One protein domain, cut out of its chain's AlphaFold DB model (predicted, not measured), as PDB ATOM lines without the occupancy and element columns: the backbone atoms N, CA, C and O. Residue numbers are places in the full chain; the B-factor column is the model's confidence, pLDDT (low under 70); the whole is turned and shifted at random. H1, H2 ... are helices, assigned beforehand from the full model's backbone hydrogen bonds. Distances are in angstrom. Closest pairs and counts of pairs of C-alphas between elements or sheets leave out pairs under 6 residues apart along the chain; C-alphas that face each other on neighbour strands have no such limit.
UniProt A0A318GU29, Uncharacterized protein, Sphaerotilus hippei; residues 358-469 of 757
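AT A GLANCE: This is residues 358 to 469 of the 757 residues of an uncharacterized protein of Sphaerotilus hippei (UniProt A0A318GU29). Seven helices zigzag from one end of a compact body to the other, with the longest, H4, in the middle between H3 and H5. H1 and H2 make one end, H6 and H7 the other, and H7 crosses the first part of H5. The 112 printed residues, 358 to 469, hold H1 to H7 in order and no named strand: all helix. The radius of gyration of the C-alphas is 13.7 A, and the spans are 38 by 31 by 22 A.

IN THESE COORDINATES: H1, residues 363 to 375, begins at C-alpha 363 (5.226, -28.280, 23.945) and is 18.3 A long. H2 is residues 381 to 386. H3, residues 389 to 400, measures 15.7 A; H4, residues 405 to 421, 24.3 A; H5, residues 435 to 446, 16.2 A. H6 is residues 452 to 460. H7, residues 462 to 469, ends at C-alpha 469 (36.879, -45.739, 12.288).

HOW THE PARTS SIT: Helix packing is part aligned, part crossed: leaving out H2 and H3, which touch only at the corner, 3 of the 5 pairs of helices that touch are at a shallow tilt. H1 and H2 form a hairpin, closest C-alphas Asp 370 and Ala 381, 5.1 A. H2 and H3 only just touch, only at the corner, with 3 pairs of C-alphas within 8 A; the closest, Trp 384 and Gln 392, are 6.0 A apart. H4 forms hairpins with H3, at 31 degrees, C-alphas of Glu 400 and Gln 408 closest at 4.2 A, and with H5, at a steep tilt of 40 degrees, Ala 416 and Ala 438 at 4.7 A. H5, the hub, touches H4, H6 and H7; its closest C-alphas to H6 are Gln 446 and Gln 452, 4.2 A, and to H7 Ala 435 and Leu 467, 5.3 A. Every O i to N i+4 pair is within hydrogen-bond range in H1, H2, H4, H5, H6 and H7, and 6 of 8 in H3.

THE WHOLE: The C-alphas farthest apart, Thr 375 and Ala 469, are 39.8 A apart. The printed part has no cut; the link H4 to H5, residues 422 to 434, is long. pLDDT is under 70 at 426 to 427, 429 and 462 to 469.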
ATOM      1  N   ARG A 358      13.310 -34.791  17.700       86.31
ATOM      2  CA  ARG A 358      14.266 -34.679  16.585       86.31
ATOM      3  C   ARG A 358      13.617 -34.210  15.288       86.31
ATOM      4  O   ARG A 358      14.290 -33.555  14.493       86.31
ATOM      5  N   ASP A 359      12.349 -34.548  15.079       82.62
ATOM      6  CA  ASP A 359      11.580 -34.100  13.921       82.62
ATOM      7  C   ASP A 359      10.993 -32.695  14.161       82.62
ATOM      8  O   ASP A 359      11.092 -31.825  13.296       82.62
ATOM      9  N   TRP A 360      10.418 -32.445  15.342       81.12
ATOM     10  CA  TRP A 360       9.894 -31.147  15.764       81.12
ATOM     11  C   TRP A 360       9.717 -31.055  17.292       81.12
ATOM     12  O   TRP A 360       9.005 -31.889  17.861       81.12
ATOM     13  N   PRO A 361      10.259 -30.024  17.967       77.62
ATOM     14  CA  PRO A 361      10.085 -29.852  19.403       77.62
ATOM     15  C   PRO A 361       8.733 -29.186  19.700       77.62
ATOM     16  O   PRO A 361       8.602 -27.968  19.602       77.62
ATOM     17  N   SER A 362       7.711 -29.972  20.049       80.94
ATOM     18  CA  SER A 362       6.414 -29.438  20.496       80.94
ATOM     19  C   SER A 362       6.320 -29.357  22.021       80.94
ATOM     20  O   SER A 362       6.935 -30.152  22.738       80.94
ATOM     21  N   ALA A 363       5.511 -28.416  22.519       81.12
ATOM     22  CA  ALA A 363       5.226 -28.280  23.945       81.12
ATOM     23  C   ALA A 363       4.619 -29.569  24.519       81.12
ATOM     24  O   ALA A 363       5.119 -30.054  25.528       81.12
ATOM     25  N   ALA A 364       3.656 -30.178  23.817       81.75
ATOM     26  CA  ALA A 364       3.058 -31.455  24.199       81.75
ATOM     27  C   ALA A 364       4.081 -32.598  24.364       81.75
ATOM     28  O   ALA A 364       4.005 -33.368  25.319       81.75
ATOM     29  N   VAL A 365       5.073 -32.725  23.468       87.81
ATOM     30  CA  VAL A 365       6.121 -33.757  23.610       87.81
ATOM     31  C   VAL A 365       6.992 -33.475  24.833       87.81
ATOM     32  O   VAL A 365       7.252 -34.383  25.620       87.81
ATOM     33  N   LEU A 366       7.417 -32.221  25.011       89.25
ATOM     34  CA  LEU A 366       8.234 -31.812  26.154       89.25
ATOM     35  C   LEU A 366       7.496 -32.000  27.486       89.25
ATOM     36  O   LEU A 366       8.106 -32.436  28.456       89.25
ATOM     37  N   GLU A 367       6.199 -31.701  27.526       89.06
ATOM     38  CA  GLU A 367       5.344 -31.863  28.701       89.06
ATOM     39  C   GLU A 367       5.170 -33.332  29.085       89.06
ATOM     40  O   GLU A 367       5.343 -33.677  30.250       89.06
ATOM     41  N   GLN A 368       4.911 -34.221  28.121       91.75
ATOM     42  CA  GLN A 368       4.794 -35.651  28.419       91.75
ATOM     43  C   GLN A 368       6.120 -36.261  28.892       91.75
ATOM     44  O   GLN A 368       6.141 -37.069  29.822       91.75
ATOM     45  N   MET A 369       7.243 -35.850  28.298       94.06
ATOM     46  CA  MET A 369       8.563 -36.275  28.768       94.06
ATOM     47  C   MET A 369       8.882 -35.733  30.165       94.06
ATOM     48  O   MET A 369       9.450 -36.463  30.975       94.06
ATOM     49  N   ASP A 370       8.515 -34.482  30.457       94.06
ATOM     50  CA  ASP A 370       8.659 -33.881  31.786       94.06
ATOM     51  C   ASP A 370       7.806 -34.618  32.820       94.06
ATOM     52  O   ASP A 370       8.334 -35.026  33.848       94.06
ATOM     53  N   LEU A 371       6.532 -34.885  32.523       93.56
ATOM     54  CA  LEU A 371       5.639 -35.642  33.399       93.56
ATOM     55  C   LEU A 371       6.207 -37.032  33.711       93.56
ATOM     56  O   LEU A 371       6.257 -37.436  34.872       93.56
ATOM     57  N   LEU A 372       6.705 -37.745  32.697       93.69
ATOM     58  CA  LEU A 372       7.353 -39.033  32.915       93.69
ATOM     59  C   LEU A 372       8.585 -38.896  33.825       93.69
ATOM     60  O   LEU A 372       8.734 -39.649  34.785       93.69
ATOM     61  N   LEU A 373       9.463 -37.930  33.558       94.62
ATOM     62  CA  LEU A 373      10.646 -37.686  34.382       94.62
ATOM     63  C   LEU A 373      10.283 -37.299  35.827       94.62
ATOM     64  O   LEU A 373      10.952 -37.753  36.757       94.62
ATOM     65  N   GLN A 374       9.192 -36.558  36.034       94.56
ATOM     66  CA  GLN A 374       8.662 -36.230  37.358       94.56
ATOM     67  C   GLN A 374       8.222 -37.479  38.123       94.56
ATOM     68  O   GLN A 374       8.561 -37.611  39.298       94.56
ATOM     69  N   THR A 375       7.556 -38.441  37.467       93.69
ATOM     70  CA  THR A 375       7.205 -39.728  38.110       93.69
ATOM     71  C   THR A 375       8.428 -40.551  38.525       93.69
ATOM     72  O   THR A 375       8.334 -41.389  39.418       93.69
ATOM     73  N   LEU A 376       9.589 -40.278  37.918       93.44
ATOM     74  CA  LEU A 376      10.881 -40.881  38.247       93.44
ATOM     75  C   LEU A 376      11.730 -40.011  39.199       93.44
ATOM     76  O   LEU A 376      12.888 -40.337  39.454       93.44
ATOM     77  N   GLY A 377      11.179 -38.912  39.731       92.50
ATOM     78  CA  GLY A 377      11.834 -38.057  40.729       92.50
ATOM     79  C   GLY A 377      12.658 -36.888  40.172       92.50
ATOM     80  O   GLY A 377      13.453 -36.304  40.907       92.50
ATOM     81  N   VAL A 378      12.492 -36.519  38.897       93.25
ATOM     82  CA  VAL A 378      13.190 -35.382  38.268       93.25
ATOM     83  C   VAL A 378      12.218 -34.219  38.055       93.25
ATOM     84  O   VAL A 378      11.318 -34.295  37.226       93.25
ATOM     85  N   SER A 379      12.412 -33.115  38.775       89.75
ATOM     86  CA  SER A 379      11.560 -31.922  38.676       89.75
ATOM     87  C   SER A 379      12.081 -30.893  37.667       89.75
ATOM     88  O   SER A 379      13.287 -30.638  37.606       89.75
ATOM     89  N   GLY A 380      11.169 -30.226  36.952       85.94
ATOM     90  CA  GLY A 380      11.489 -29.080  36.092       85.94
ATOM     91  C   GLY A 380      12.258 -29.450  34.822       85.94
ATOM     92  O   GLY A 380      13.056 -28.646  34.333       85.94
ATOM     93  N   ALA A 381      12.049 -30.658  34.291       89.75
ATOM     94  CA  ALA A 381      12.745 -31.124  33.102       89.75
ATOM     95  C   ALA A 381      12.338 -30.385  31.834       89.75
ATOM     96  O   ALA A 381      13.185 -30.141  30.976       89.75
ATOM     97  N   ARG A 382      11.087 -29.925  31.759       88.25
ATOM     98  CA  ARG A 382      10.557 -29.176  30.611       88.25
ATOM     99  C   ARG A 382      11.484 -28.051  30.136       88.25
ATOM    100  O   ARG A 382      11.705 -27.915  28.935       88.25
ATOM    101  N   HIS A 383      12.035 -27.263  31.063       85.69
ATOM    102  CA  HIS A 383      12.855 -26.096  30.725       85.69
ATOM    103  C   HIS A 383      14.180 -26.500  30.065       85.69
ATOM    104  O   HIS A 383      14.536 -25.977  29.013       85.69
ATOM    105  N   TRP A 384      14.890 -27.475  30.640       88.56
ATOM    106  CA  TRP A 384      16.184 -27.894  30.102       88.56
ATOM    107  C   TRP A 384      16.062 -28.896  28.945       88.56
ATOM    108  O   TRP A 384      16.964 -28.959  28.123       88.56
ATOM    109  N   LEU A 385      14.947 -29.619  28.794       87.94
ATOM    110  CA  LEU A 385      14.671 -30.435  27.599       87.94
ATOM    111  C   LEU A 385      14.505 -29.579  26.331       87.94
ATOM    112  O   LEU A 385      14.849 -30.026  25.235       87.94
ATOM    113  N   ALA A 386      13.993 -28.354  26.477       83.62
ATOM    114  CA  ALA A 386      13.869 -27.386  25.386       83.62
ATOM    115  C   ALA A 386      15.187 -26.650  25.083       83.62
ATOM    116  O   ALA A 386      15.385 -26.191  23.957       83.62
ATOM    117  N   ALA A 387      16.081 -26.555  26.072       83.69
ATOM    118  CA  ALA A 387      17.319 -25.785  26.004       83.69
ATOM    119  C   ALA A 387      18.320 -26.325  24.973       83.69
ATOM    120  O   ALA A 387      18.174 -27.423  24.439       83.69
ATOM    121  N   ASP A 388      19.365 -25.553  24.691       83.06
ATOM    122  CA  ASP A 388      20.410 -25.944  23.750       83.06
ATOM    123  C   ASP A 388      21.203 -27.182  24.247       83.06
ATOM    124  O   ASP A 388      21.395 -27.348  25.456       83.06
ATOM    125  N   PRO A 389      21.690 -28.069  23.354       83.69
ATOM    126  CA  PRO A 389      22.494 -29.242  23.684       83.69
ATOM    127  C   PRO A 389      23.610 -29.039  24.707       83.69
ATOM    128  O   PRO A 389      23.869 -29.951  25.494       83.69
ATOM    129  N   LEU A 390      24.259 -27.871  24.719       81.94
ATOM    130  CA  LEU A 390      25.311 -27.560  25.690       81.94
ATOM    131  C   LEU A 390      24.785 -27.509  27.134       81.94
ATOM    132  O   LEU A 390      25.493 -27.906  28.057       81.94
ATOM    133  N   GLU A 391      23.536 -27.091  27.327       87.44
ATOM    134  CA  GLU A 391      22.864 -27.086  28.630       87.44
ATOM    135  C   GLU A 391      22.276 -28.458  28.976       87.44
ATOM    136  O   GLU A 391      22.281 -28.871  30.141       87.44
ATOM    137  N   GLN A 392      21.809 -29.202  27.967       91.19
ATOM    138  CA  GLN A 392      21.253 -30.543  28.164       91.19
ATOM    139  C   GLN A 392      22.315 -31.566  28.563       91.19
ATOM    140  O   GLN A 392      22.060 -32.433  29.399       91.19
ATOM    141  N   LEU A 393      23.502 -31.486  27.957       91.38
ATOM    142  CA  LEU A 393      24.575 -32.460  28.133       91.38
ATOM    143  C   LEU A 393      24.909 -32.738  29.613       91.38
ATOM    144  O   LEU A 393      24.832 -33.904  30.011       91.38
ATOM    145  N   PRO A 394      25.246 -31.738  30.456       93.19
ATOM    146  CA  PRO A 394      25.570 -31.995  31.858       93.19
ATOM    147  C   PRO A 394      24.382 -32.574  32.643       93.19
ATOM    148  O   PRO A 394      24.589 -33.376  33.553       93.19
ATOM    149  N   ARG A 395      23.138 -32.227  32.279       94.31
ATOM    150  CA  ARG A 395      21.922 -32.757  32.921       94.31
ATOM    151  C   ARG A 395      21.735 -34.237  32.612       94.31
ATOM    152  O   ARG A 395      21.574 -35.036  33.532       94.31
ATOM    153  N   TRP A 396      21.847 -34.620  31.344       95.88
ATOM    154  CA  TRP A 396      21.774 -36.022  30.947       95.88
ATOM    155  C   TRP A 396      22.912 -36.855  31.543       95.88
ATOM    156  O   TRP A 396      22.674 -37.962  32.016       95.88
ATOM    157  N   GLN A 397      24.133 -36.318  31.603       95.25
ATOM    158  CA  GLN A 397      25.259 -36.992  32.260       95.25
ATOM    159  C   GLN A 397      25.052 -37.170  33.770       95.25
ATOM    160  O   GLN A 397      25.521 -38.155  34.337       95.25
ATOM    161  N   ALA A 398      24.376 -36.234  34.442       94.31
ATOM    162  CA  ALA A 398      24.009 -36.396  35.846       94.31
ATOM    163  C   ALA A 398      22.974 -37.519  36.026       94.31
ATOM    164  O   ALA A 398      23.147 -38.368  36.897       94.31
ATOM    165  N   LEU A 399      21.955 -37.578  35.159       95.44
ATOM    166  CA  LEU A 399      20.938 -38.637  35.183       95.44
ATOM    167  C   LEU A 399      21.511 -40.023  34.841       95.44
ATOM    168  O   LEU A 399      21.097 -41.013  35.438       95.44
ATOM    169  N   GLU A 400      22.507 -40.114  33.952       95.38
ATOM    170  CA  GLU A 400      23.196 -41.382  33.649       95.38
ATOM    171  C   GLU A 400      23.934 -41.960  34.872       95.38
ATOM    172  O   GLU A 400      24.146 -43.169  34.952       95.38
ATOM    173  N   ARG A 401      24.322 -41.098  35.823       93.44
ATOM    174  CA  ARG A 401      25.027 -41.458  37.065       93.44
ATOM    175  C   ARG A 401      24.104 -41.544  38.286       93.44
ATOM    176  O   ARG A 401      24.592 -41.820  39.377       93.44
ATOM    177  N   ALA A 402      22.807 -41.279  38.128       91.00
ATOM    178  CA  ALA A 402      21.845 -41.300  39.228       91.00
ATOM    179  C   ALA A 402      21.601 -42.730  39.731       91.00
ATOM    180  O   ALA A 402      21.640 -43.673  38.946       91.00
ATOM    181  N   ASP A 403      21.276 -42.899  41.012       90.56
ATOM    182  CA  ASP A 403      20.950 -44.207  41.604       90.56
ATOM    183  C   ASP A 403      19.496 -44.630  41.317       90.56
ATOM    184  O   ASP A 403      18.686 -44.875  42.204       90.56
ATOM    185  N   HIS A 404      19.123 -44.625  40.036       93.88
ATOM    186  CA  HIS A 404      17.809 -45.052  39.574       93.88
ATOM    187  C   HIS A 404      17.956 -45.753  38.214       93.88
ATOM    188  O   HIS A 404      18.144 -45.074  37.200       93.88
ATOM    189  N   PRO A 405      17.813 -47.092  38.134       90.81
ATOM    190  CA  PRO A 405      18.094 -47.854  36.913       90.81
ATOM    191  C   PRO A 405      17.345 -47.338  35.681       90.81
ATOM    192  O   PRO A 405      17.943 -47.153  34.626       90.81
ATOM    193  N   THR A 406      16.051 -47.026  35.815       91.94
ATOM    194  CA  THR A 406      15.262 -46.464  34.709       91.94
ATOM    195  C   THR A 406      15.836 -45.148  34.187       91.94
ATOM    196  O   THR A 406      16.075 -45.035  32.987       91.94
ATOM    197  N   LEU A 407      16.126 -44.182  35.069       93.81
ATOM    198  CA  LEU A 407      16.728 -42.906  34.678       93.81
ATOM    199  C   LEU A 407      18.089 -43.093  34.007       93.81
ATOM    200  O   LEU A 407      18.338 -42.454  32.987       93.81
ATOM    201  N   GLN A 408      18.930 -44.003  34.514       93.81
ATOM    202  CA  GLN A 408      20.227 -44.289  33.897       93.81
ATOM    203  C   GLN A 408      20.069 -44.727  32.437       93.81
ATOM    204  O   GLN A 408      20.807 -44.268  31.565       93.81
ATOM    205  N   TRP A 409      19.100 -45.601  32.148       91.50
ATOM    206  CA  TRP A 409      18.876 -46.110  30.794       91.50
ATOM    207  C   TRP A 409      18.245 -45.077  29.863       91.50
ATOM    208  O   TRP A 409      18.709 -44.938  28.729       91.50
ATOM    209  N   LEU A 410      17.257 -44.310  30.339       93.50
ATOM    210  CA  LEU A 410      16.671 -43.205  29.571       93.50
ATOM    211  C   LEU A 410      17.731 -42.150  29.230       93.50
ATOM    212  O   LEU A 410      17.829 -41.716  28.080       93.50
ATOM    213  N   ALA A 411      18.567 -41.785  30.205       95.25
ATOM    214  CA  ALA A 411      19.653 -40.833  30.023       95.25
ATOM    215  C   ALA A 411      20.729 -41.364  29.074       95.25
ATOM    216  O   ALA A 411      21.168 -40.643  28.185       95.25
ATOM    217  N   ARG A 412      21.113 -42.639  29.195       95.44
ATOM    218  CA  ARG A 412      22.069 -43.283  28.286       95.44
ATOM    219  C   ARG A 412      21.575 -43.279  26.844       95.44
ATOM    220  O   ARG A 412      22.355 -42.980  25.945       95.44
ATOM    221  N   TYR A 413      20.293 -43.570  26.630       95.12
ATOM    222  CA  TYR A 413      19.668 -43.464  25.315       95.12
ATOM    223  C   TYR A 413      19.711 -42.026  24.781       95.12
ATOM    224  O   TYR A 413      20.136 -41.812  23.646       95.12
ATOM    225  N   GLN A 414      19.368 -41.026  25.599       94.69
ATOM    226  CA  GLN A 414      19.412 -39.626  25.164       94.69
ATOM    227  C   GLN A 414      20.822 -39.119  24.895       94.69
ATOM    228  O   GLN A 414      21.028 -38.421  23.908       94.69
ATOM    229  N   LEU A 415      21.807 -39.510  25.702       95.31
ATOM    230  CA  LEU A 415      23.212 -39.220  25.432       95.31
ATOM    231  C   LEU A 415      23.674 -39.898  24.140       95.31
ATOM    232  O   LEU A 415      24.374 -39.270  23.352       95.31
ATOM    233  N   ALA A 416      23.259 -41.144  23.879       93.00
ATOM    234  CA  ALA A 416      23.597 -41.837  22.639       93.00
ATOM    235  C   ALA A 416      23.021 -41.097  21.424       93.00
ATOM    236  O   ALA A 416      23.742 -40.829  20.463       93.00
ATOM    237  N   GLN A 417      21.751 -40.692  21.493       90.75
ATOM    238  CA  GLN A 417      21.085 -39.886  20.468       90.75
ATOM    239  C   GLN A 417      21.769 -38.527  20.281       90.75
ATOM    240  O   GLN A 417      22.107 -38.153  19.155       90.75
ATOM    241  N   LEU A 418      22.036 -37.813  21.376       89.38
ATOM    242  CA  LEU A 418      22.670 -36.501  21.363       89.38
ATOM    243  C   LEU A 418      24.066 -36.573  20.744       89.38
ATOM    244  O   LEU A 418      24.367 -35.820  19.826       89.38
ATOM    245  N   HIS A 419      24.889 -37.527  21.168       87.00
ATOM    246  CA  HIS A 419      26.233 -37.702  20.632       87.00
ATOM    247  C   HIS A 419      26.253 -38.248  19.200       87.00
ATOM    248  O   HIS A 419      27.212 -37.998  18.476       87.00
ATOM    249  N   THR A 420      25.200 -38.942  18.757       83.06
ATOM    250  CA  THR A 420      25.074 -39.423  17.369       83.06
ATOM    251  C   THR A 420      24.653 -38.312  16.421       83.06
ATOM    252  O   THR A 420      25.212 -38.187  15.334       83.06
ATOM    253  N   HIS A 421      23.669 -37.503  16.814       81.19
ATOM    254  CA  HIS A 421      23.030 -36.515  15.942       81.19
ATOM    255  C   HIS A 421      23.485 -35.074  16.207       81.19
ATOM    256  O   HIS A 421      23.159 -34.162  15.448       81.19
ATOM    257  N   GLY A 422      24.222 -34.852  17.292       78.62
ATOM    258  CA  GLY A 422      24.658 -33.553  17.794       78.62
ATOM    259  C   GLY A 422      23.571 -32.767  18.529       78.62
ATOM    260  O   GLY A 422      23.885 -31.941  19.375       78.62
ATOM    261  N   ARG A 423      22.294 -33.006  18.244       84.12
ATOM    262  CA  ARG A 423      21.166 -32.283  18.845       84.12
ATOM    263  C   ARG A 423      19.967 -33.199  19.013       84.12
ATOM    264  O   ARG A 423      19.814 -34.153  18.248       84.12
ATOM    265  N   LEU A 424      19.115 -32.876  19.981       85.12
ATOM    266  CA  LEU A 424      17.853 -33.583  20.204       85.12
ATOM    267  C   LEU A 424      16.660 -32.882  19.546       85.12
ATOM    268  O   LEU A 424      15.652 -33.543  19.325       85.12
ATOM    269  N   ALA A 425      16.788 -31.605  19.167       82.81
ATOM    270  CA  ALA A 425      15.783 -30.881  18.396       82.81
ATOM    271  C   ALA A 425      16.404 -30.097  17.221       82.81
ATOM    272  O   ALA A 425      17.546 -29.642  17.308       82.81
ATOM    273  N   PRO A 426      15.680 -29.910  16.102       69.62
ATOM    274  CA  PRO A 426      16.180 -29.214  14.916       69.62
ATOM    275  C   PRO A 426      16.393 -27.707  15.122       69.62
ATOM    276  O   PRO A 426      17.210 -27.123  14.410       69.62
ATOM    277  N   THR A 427      15.700 -27.103  16.089       68.25
ATOM    278  CA  THR A 427      15.779 -25.671  16.434       68.25
ATOM    279  C   THR A 427      17.040 -25.306  17.220       68.25
ATOM    280  O   THR A 427      17.387 -24.130  17.323       68.25
ATOM    281  N   HIS A 428      17.745 -26.299  17.767       71.81
ATOM    282  CA  HIS A 428      18.960 -26.090  18.548       71.81
ATOM    283  C   HIS A 428      20.098 -25.527  17.698       71.81
ATOM    284  O   HIS A 428      20.367 -26.021  16.594       71.81
ATOM    285  N   ARG A 429      20.759 -24.493  18.235       65.81
ATOM    286  CA  ARG A 429      21.799 -23.723  17.540       65.81
ATOM    287  C   ARG A 429      23.127 -24.469  17.566       65.81
ATOM    288  O   ARG A 429      23.767 -24.597  16.520       65.81
ATOM    289  N   HIS A 430      23.513 -24.989  18.729       70.50
ATOM    290  CA  HIS A 430      24.747 -25.752  18.877       70.50
ATOM    291  C   HIS A 430      24.494 -27.248  18.719       70.50
ATOM    292  O   HIS A 430      23.362 -27.740  18.762       70.50
ATOM    293  N   LYS A 431      25.581 -27.986  18.501       74.25
ATOM    294  CA  LYS A 431      25.563 -29.438  18.371       74.25
ATOM    295  C   LYS A 431      26.715 -30.050  19.166       74.25
ATOM    296  O   LYS A 431      27.856 -29.627  19.029       74.25
ATOM    297  N   VAL A 432      26.416 -31.081  19.947       75.94
ATOM    298  CA  VAL A 432      27.344 -31.830  20.808       75.94
ATOM    299  C   VAL A 432      27.485 -33.263  20.286       75.94
ATOM    300  O   VAL A 432      27.104 -34.241  20.933       75.94
ATOM    301  N   GLN A 433      27.985 -33.396  19.059       77.75
ATOM    302  CA  GLN A 433      28.222 -34.706  18.456       77.75
ATOM    303  C   GLN A 433      29.561 -35.260  18.958       77.75
ATOM    304  O   GLN A 433      30.581 -34.586  18.855       77.75
ATOM    305  N   ASP A 434      29.563 -36.486  19.476       76.00
ATOM    306  CA  ASP A 434      30.779 -37.185  19.896       76.00
ATOM    307  C   ASP A 434      30.678 -38.646  19.462       76.00
ATOM    308  O   ASP A 434      29.980 -39.468  20.053       76.00
ATOM    309  N   ALA A 435      31.394 -38.967  18.395       74.25
ATOM    310  CA  ALA A 435      31.433 -40.292  17.799       74.25
ATOM    311  C   ALA A 435      31.792 -41.400  18.797       74.25
ATOM    312  O   ALA A 435      31.166 -42.462  18.817       74.25
ATOM    313  N   ARG A 436      32.802 -41.151  19.633       76.25
ATOM    314  CA  ARG A 436      33.342 -42.139  20.567       76.25
ATOM    315  C   ARG A 436      32.348 -42.398  21.689       76.25
ATOM    316  O   ARG A 436      32.077 -43.558  22.002       76.25
ATOM    317  N   GLN A 437      31.786 -41.335  22.263       85.12
ATOM    318  CA  GLN A 437      30.758 -41.463  23.293       85.12
ATOM    319  C   GLN A 437      29.500 -42.122  22.729       85.12
ATOM    320  O   GLN A 437      28.980 -43.049  23.344       85.12
ATOM    321  N   ALA A 438      29.059 -41.737  21.526       86.81
ATOM    322  CA  ALA A 438      27.921 -42.365  20.858       86.81
ATOM    323  C   ALA A 438      28.106 -43.884  20.723       86.81
ATOM    324  O   ALA A 438      27.235 -44.644  21.138       86.81
ATOM    325  N   LEU A 439      29.251 -44.342  20.205       86.06
ATOM    326  CA  LEU A 439      29.547 -45.772  20.051       86.06
ATOM    327  C   LEU A 439      29.584 -46.512  21.385       86.06
ATOM    328  O   LEU A 439      29.025 -47.603  21.493       86.06
ATOM    329  N   ALA A 440      30.216 -45.925  22.402       88.62
ATOM    330  CA  ALA A 440      30.279 -46.522  23.730       88.62
ATOM    331  C   ALA A 440      28.877 -46.678  24.342       88.62
ATOM    332  O   ALA A 440      28.551 -47.730  24.896       88.62
ATOM    333  N   LEU A 441      28.030 -45.655  24.216       93.56
ATOM    334  CA  LEU A 441      26.669 -45.666  24.746       93.56
ATOM    335  C   LEU A 441      25.773 -46.636  23.966       93.56
ATOM    336  O   LEU A 441      25.084 -47.443  24.591       93.56
ATOM    337  N   TRP A 442      25.836 -46.641  22.630       93.12
ATOM    338  CA  TRP A 442      25.106 -47.607  21.803       93.12
ATOM    339  C   TRP A 442      25.547 -49.049  22.054       93.12
ATOM    340  O   TRP A 442      24.696 -49.927  22.164       93.12
ATOM    341  N   GLY A 443      26.848 -49.301  22.222       92.25
ATOM    342  CA  GLY A 443      27.369 -50.626  22.568       92.25
ATOM    343  C   GLY A 443      26.852 -51.130  23.921       92.25
ATOM    344  O   GLY A 443      26.524 -52.305  24.061       92.25
ATOM    345  N   ARG A 444      26.692 -50.238  24.909       92.81
ATOM    346  CA  ARG A 444      26.048 -50.583  26.189       92.81
ATOM    347  C   ARG A 444      24.554 -50.876  26.016       92.81
ATOM    348  O   ARG A 444      24.064 -51.836  26.601       92.81
ATOM    349  N   LEU A 445      23.841 -50.072  25.222       93.25
ATOM    350  CA  LEU A 445      22.405 -50.243  24.961       93.25
ATOM    351  C   LEU A 445      22.094 -51.514  24.158       93.25
ATOM    352  O   LEU A 445      21.040 -52.111  24.357       93.25
ATOM    353  N   GLN A 446      23.011 -51.971  23.299       93.88
ATOM    354  CA  GLN A 446      22.839 -53.192  22.504       93.88
ATOM    355  C   GLN A 446      22.637 -54.447  23.364       93.88
ATOM    356  O   GLN A 446      21.947 -55.374  22.941       93.88
ATOM    357  N   ASN A 447      23.186 -54.463  24.580       89.31
ATOM    358  CA  ASN A 447      23.064 -55.587  25.509       89.31
ATOM    359  C   ASN A 447      21.745 -55.590  26.300       89.31
ATOM    360  O   ASN A 447      21.536 -56.471  27.130       89.31
ATOM    361  N   LEU A 448      20.855 -54.620  26.068       88.56
ATOM    362  CA  LEU A 448      19.551 -54.559  26.717       88.56
ATOM    363  C   LEU A 448      18.431 -54.970  25.763       88.56
ATOM    364  O   LEU A 448      18.272 -54.315  24.734       88.56
ATOM    365  N   PRO A 449      17.574 -55.950  26.123       87.81
ATOM    366  CA  PRO A 449      16.483 -56.400  25.257       87.81
ATOM    367  C   PRO A 449      15.583 -55.265  24.747       87.81
ATOM    368  O   PRO A 449      15.235 -55.238  23.572       87.81
ATOM    369  N   ALA A 450      15.278 -54.284  25.603       85.06
ATOM    370  CA  ALA A 450      14.436 -53.137  25.257       85.06
ATOM    371  C   ALA A 450      15.033 -52.218  24.173       85.06
ATOM    372  O   ALA A 450      14.293 -51.582  23.430       85.06
ATOM    373  N   TRP A 451      16.365 -52.150  24.067       87.38
ATOM    374  CA  TRP A 451      17.075 -51.226  23.174       87.38
ATOM    375  C   TRP A 451      17.871 -51.931  22.075       87.38
ATOM    376  O   TRP A 451      18.375 -51.272  21.166       87.38
ATOM    377  N   GLN A 452      17.979 -53.261  22.123       90.81
ATOM    378  CA  GLN A 452      18.866 -54.052  21.271       90.81
ATOM    379  C   GLN A 452      18.638 -53.799  19.781       90.81
ATOM    380  O   GLN A 452      19.603 -53.604  19.038       90.81
ATOM    381  N   ALA A 453      17.380 -53.790  19.334       88.69
ATOM    382  CA  ALA A 453      17.043 -53.583  17.928       88.69
ATOM    383  C   ALA A 453      17.470 -52.186  17.446       88.69
ATOM    384  O   ALA A 453      18.095 -52.056  16.393       88.69
ATOM    385  N   GLU A 454      17.187 -51.148  18.237       88.88
ATOM    386  CA  GLU A 454      17.528 -49.767  17.894       88.88
ATOM    387  C   GLU A 454      19.039 -49.524  17.960       88.88
ATOM    388  O   GLU A 454      19.611 -48.968  17.026       88.88
ATOM    389  N   ALA A 455      19.712 -50.022  18.999       91.69
ATOM    390  CA  ALA A 455      21.161 -49.932  19.135       91.69
ATOM    391  C   ALA A 455      21.892 -50.688  18.017       91.69
ATOM    392  O   ALA A 455      22.853 -50.172  17.449       91.69
ATOM    393  N   THR A 456      21.416 -51.875  17.635       91.38
ATOM    394  CA  THR A 456      21.989 -52.637  16.513       91.38
ATOM    395  C   THR A 456      21.807 -51.890  15.194       91.38
ATOM    396  O   THR A 456      22.751 -51.806  14.404       91.38
ATOM    397  N   ALA A 457      20.630 -51.299  14.963       88.38
ATOM    398  CA  ALA A 457      20.389 -50.459  13.794       88.38
ATOM    399  C   ALA A 457      21.295 -49.213  13.790       88.38
ATOM    400  O   ALA A 457      21.906 -48.909  12.764       88.38
ATOM    401  N   ALA A 458      21.447 -48.539  14.934       87.44
ATOM    402  CA  ALA A 458      22.306 -47.369  15.090       87.44
ATOM    403  C   ALA A 458      23.783 -47.705  14.842       87.44
ATOM    404  O   ALA A 458      24.439 -47.002  14.078       87.44
ATOM    405  N   LEU A 459      24.297 -48.802  15.406       87.38
ATOM    406  CA  LEU A 459      25.672 -49.275  15.197       87.38
ATOM    407  C   LEU A 459      25.928 -49.726  13.752       87.38
ATOM    408  O   LEU A 459      27.027 -49.552  13.228       87.38
ATOM    409  N   SER A 460      24.907 -50.265  13.082       83.88
ATOM    410  CA  SER A 460      24.992 -50.708  11.684       83.88
ATOM    411  C   SER A 460      24.836 -49.564  10.677       83.88
ATOM    412  O   SER A 460      25.141 -49.738   9.488       83.88
ATOM    413  N   ALA A 461      24.378 -48.388  11.115       77.38
ATOM    414  CA  ALA A 461      24.187 -47.238  10.245       77.38
ATOM    415  C   ALA A 461      25.527 -46.822   9.598       77.38
ATOM    416  O   ALA A 461      26.553 -46.781  10.284       77.38
ATOM    417  N   PRO A 462      25.556 -46.491   8.291       65.62
ATOM    418  CA  PRO A 462      26.792 -46.105   7.602       65.62
ATOM    419  C   PRO A 462      27.540 -44.956   8.290       65.62
ATOM    420  O   PRO A 462      28.764 -44.999   8.394       65.62
ATOM    421  N   GLY A 463      26.804 -43.967   8.815       65.12
ATOM    422  CA  GLY A 463      27.372 -42.854   9.579       65.12
ATOM    423  C   GLY A 463      28.116 -43.331  10.824       65.12
ATOM    424  O   GLY A 463      29.288 -43.016  10.993       65.12
ATOM    425  N   THR A 464      27.487 -44.167  11.648       67.94
ATOM    426  CA  THR A 464      28.091 -44.724  12.867       67.94
ATOM    427  C   THR A 464      29.290 -45.625  12.574       67.94
ATOM    428  O   THR A 464      30.282 -45.578  13.295       67.94
ATOM    429  N   ARG A 465      29.267 -46.396  11.478       66.69
ATOM    430  CA  ARG A 465      30.430 -47.189  11.039       66.69
ATOM    431  C   ARG A 465      31.622 -46.315  10.642       66.69
ATOM    432  O   ARG A 465      32.748 -46.628  11.016       66.69
ATOM    433  N   ALA A 466      31.383 -45.198   9.952       62.66
ATOM    434  CA  ALA A 466      32.430 -44.217   9.661       62.66
ATOM    435  C   ALA A 466      32.964 -43.550  10.947       62.66
ATOM    436  O   ALA A 466      34.165 -43.335  11.083       62.66
ATOM    437  N   LEU A 467      32.086 -43.298  11.924       64.38
ATOM    438  CA  LEU A 467      32.442 -42.803  13.258       64.38
ATOM    439  C   LEU A 467      33.216 -43.833  14.110       64.38
ATOM    440  O   LEU A 467      34.012 -43.457  14.963       64.38
ATOM    441  N   ALA A 468      33.046 -45.135  13.879       62.81
ATOM    442  CA  ALA A 468      33.831 -46.170  14.560       62.81
ATOM    443  C   ALA A 468      35.286 -46.207  14.090       62.81
ATOM    444  O   ALA A 468      36.190 -46.404  14.901       62.81
ATOM    445  N   ALA A 469      35.526 -45.921  12.808       58.03
ATOM    446  CA  ALA A 469      36.879 -45.739  12.288       58.03
ATOM    447  C   ALA A 469      37.586 -44.504  12.893       58.03
ATOM    448  O   ALA A 469      38.815 -44.466  12.938       58.03
TER     449      ALA A 469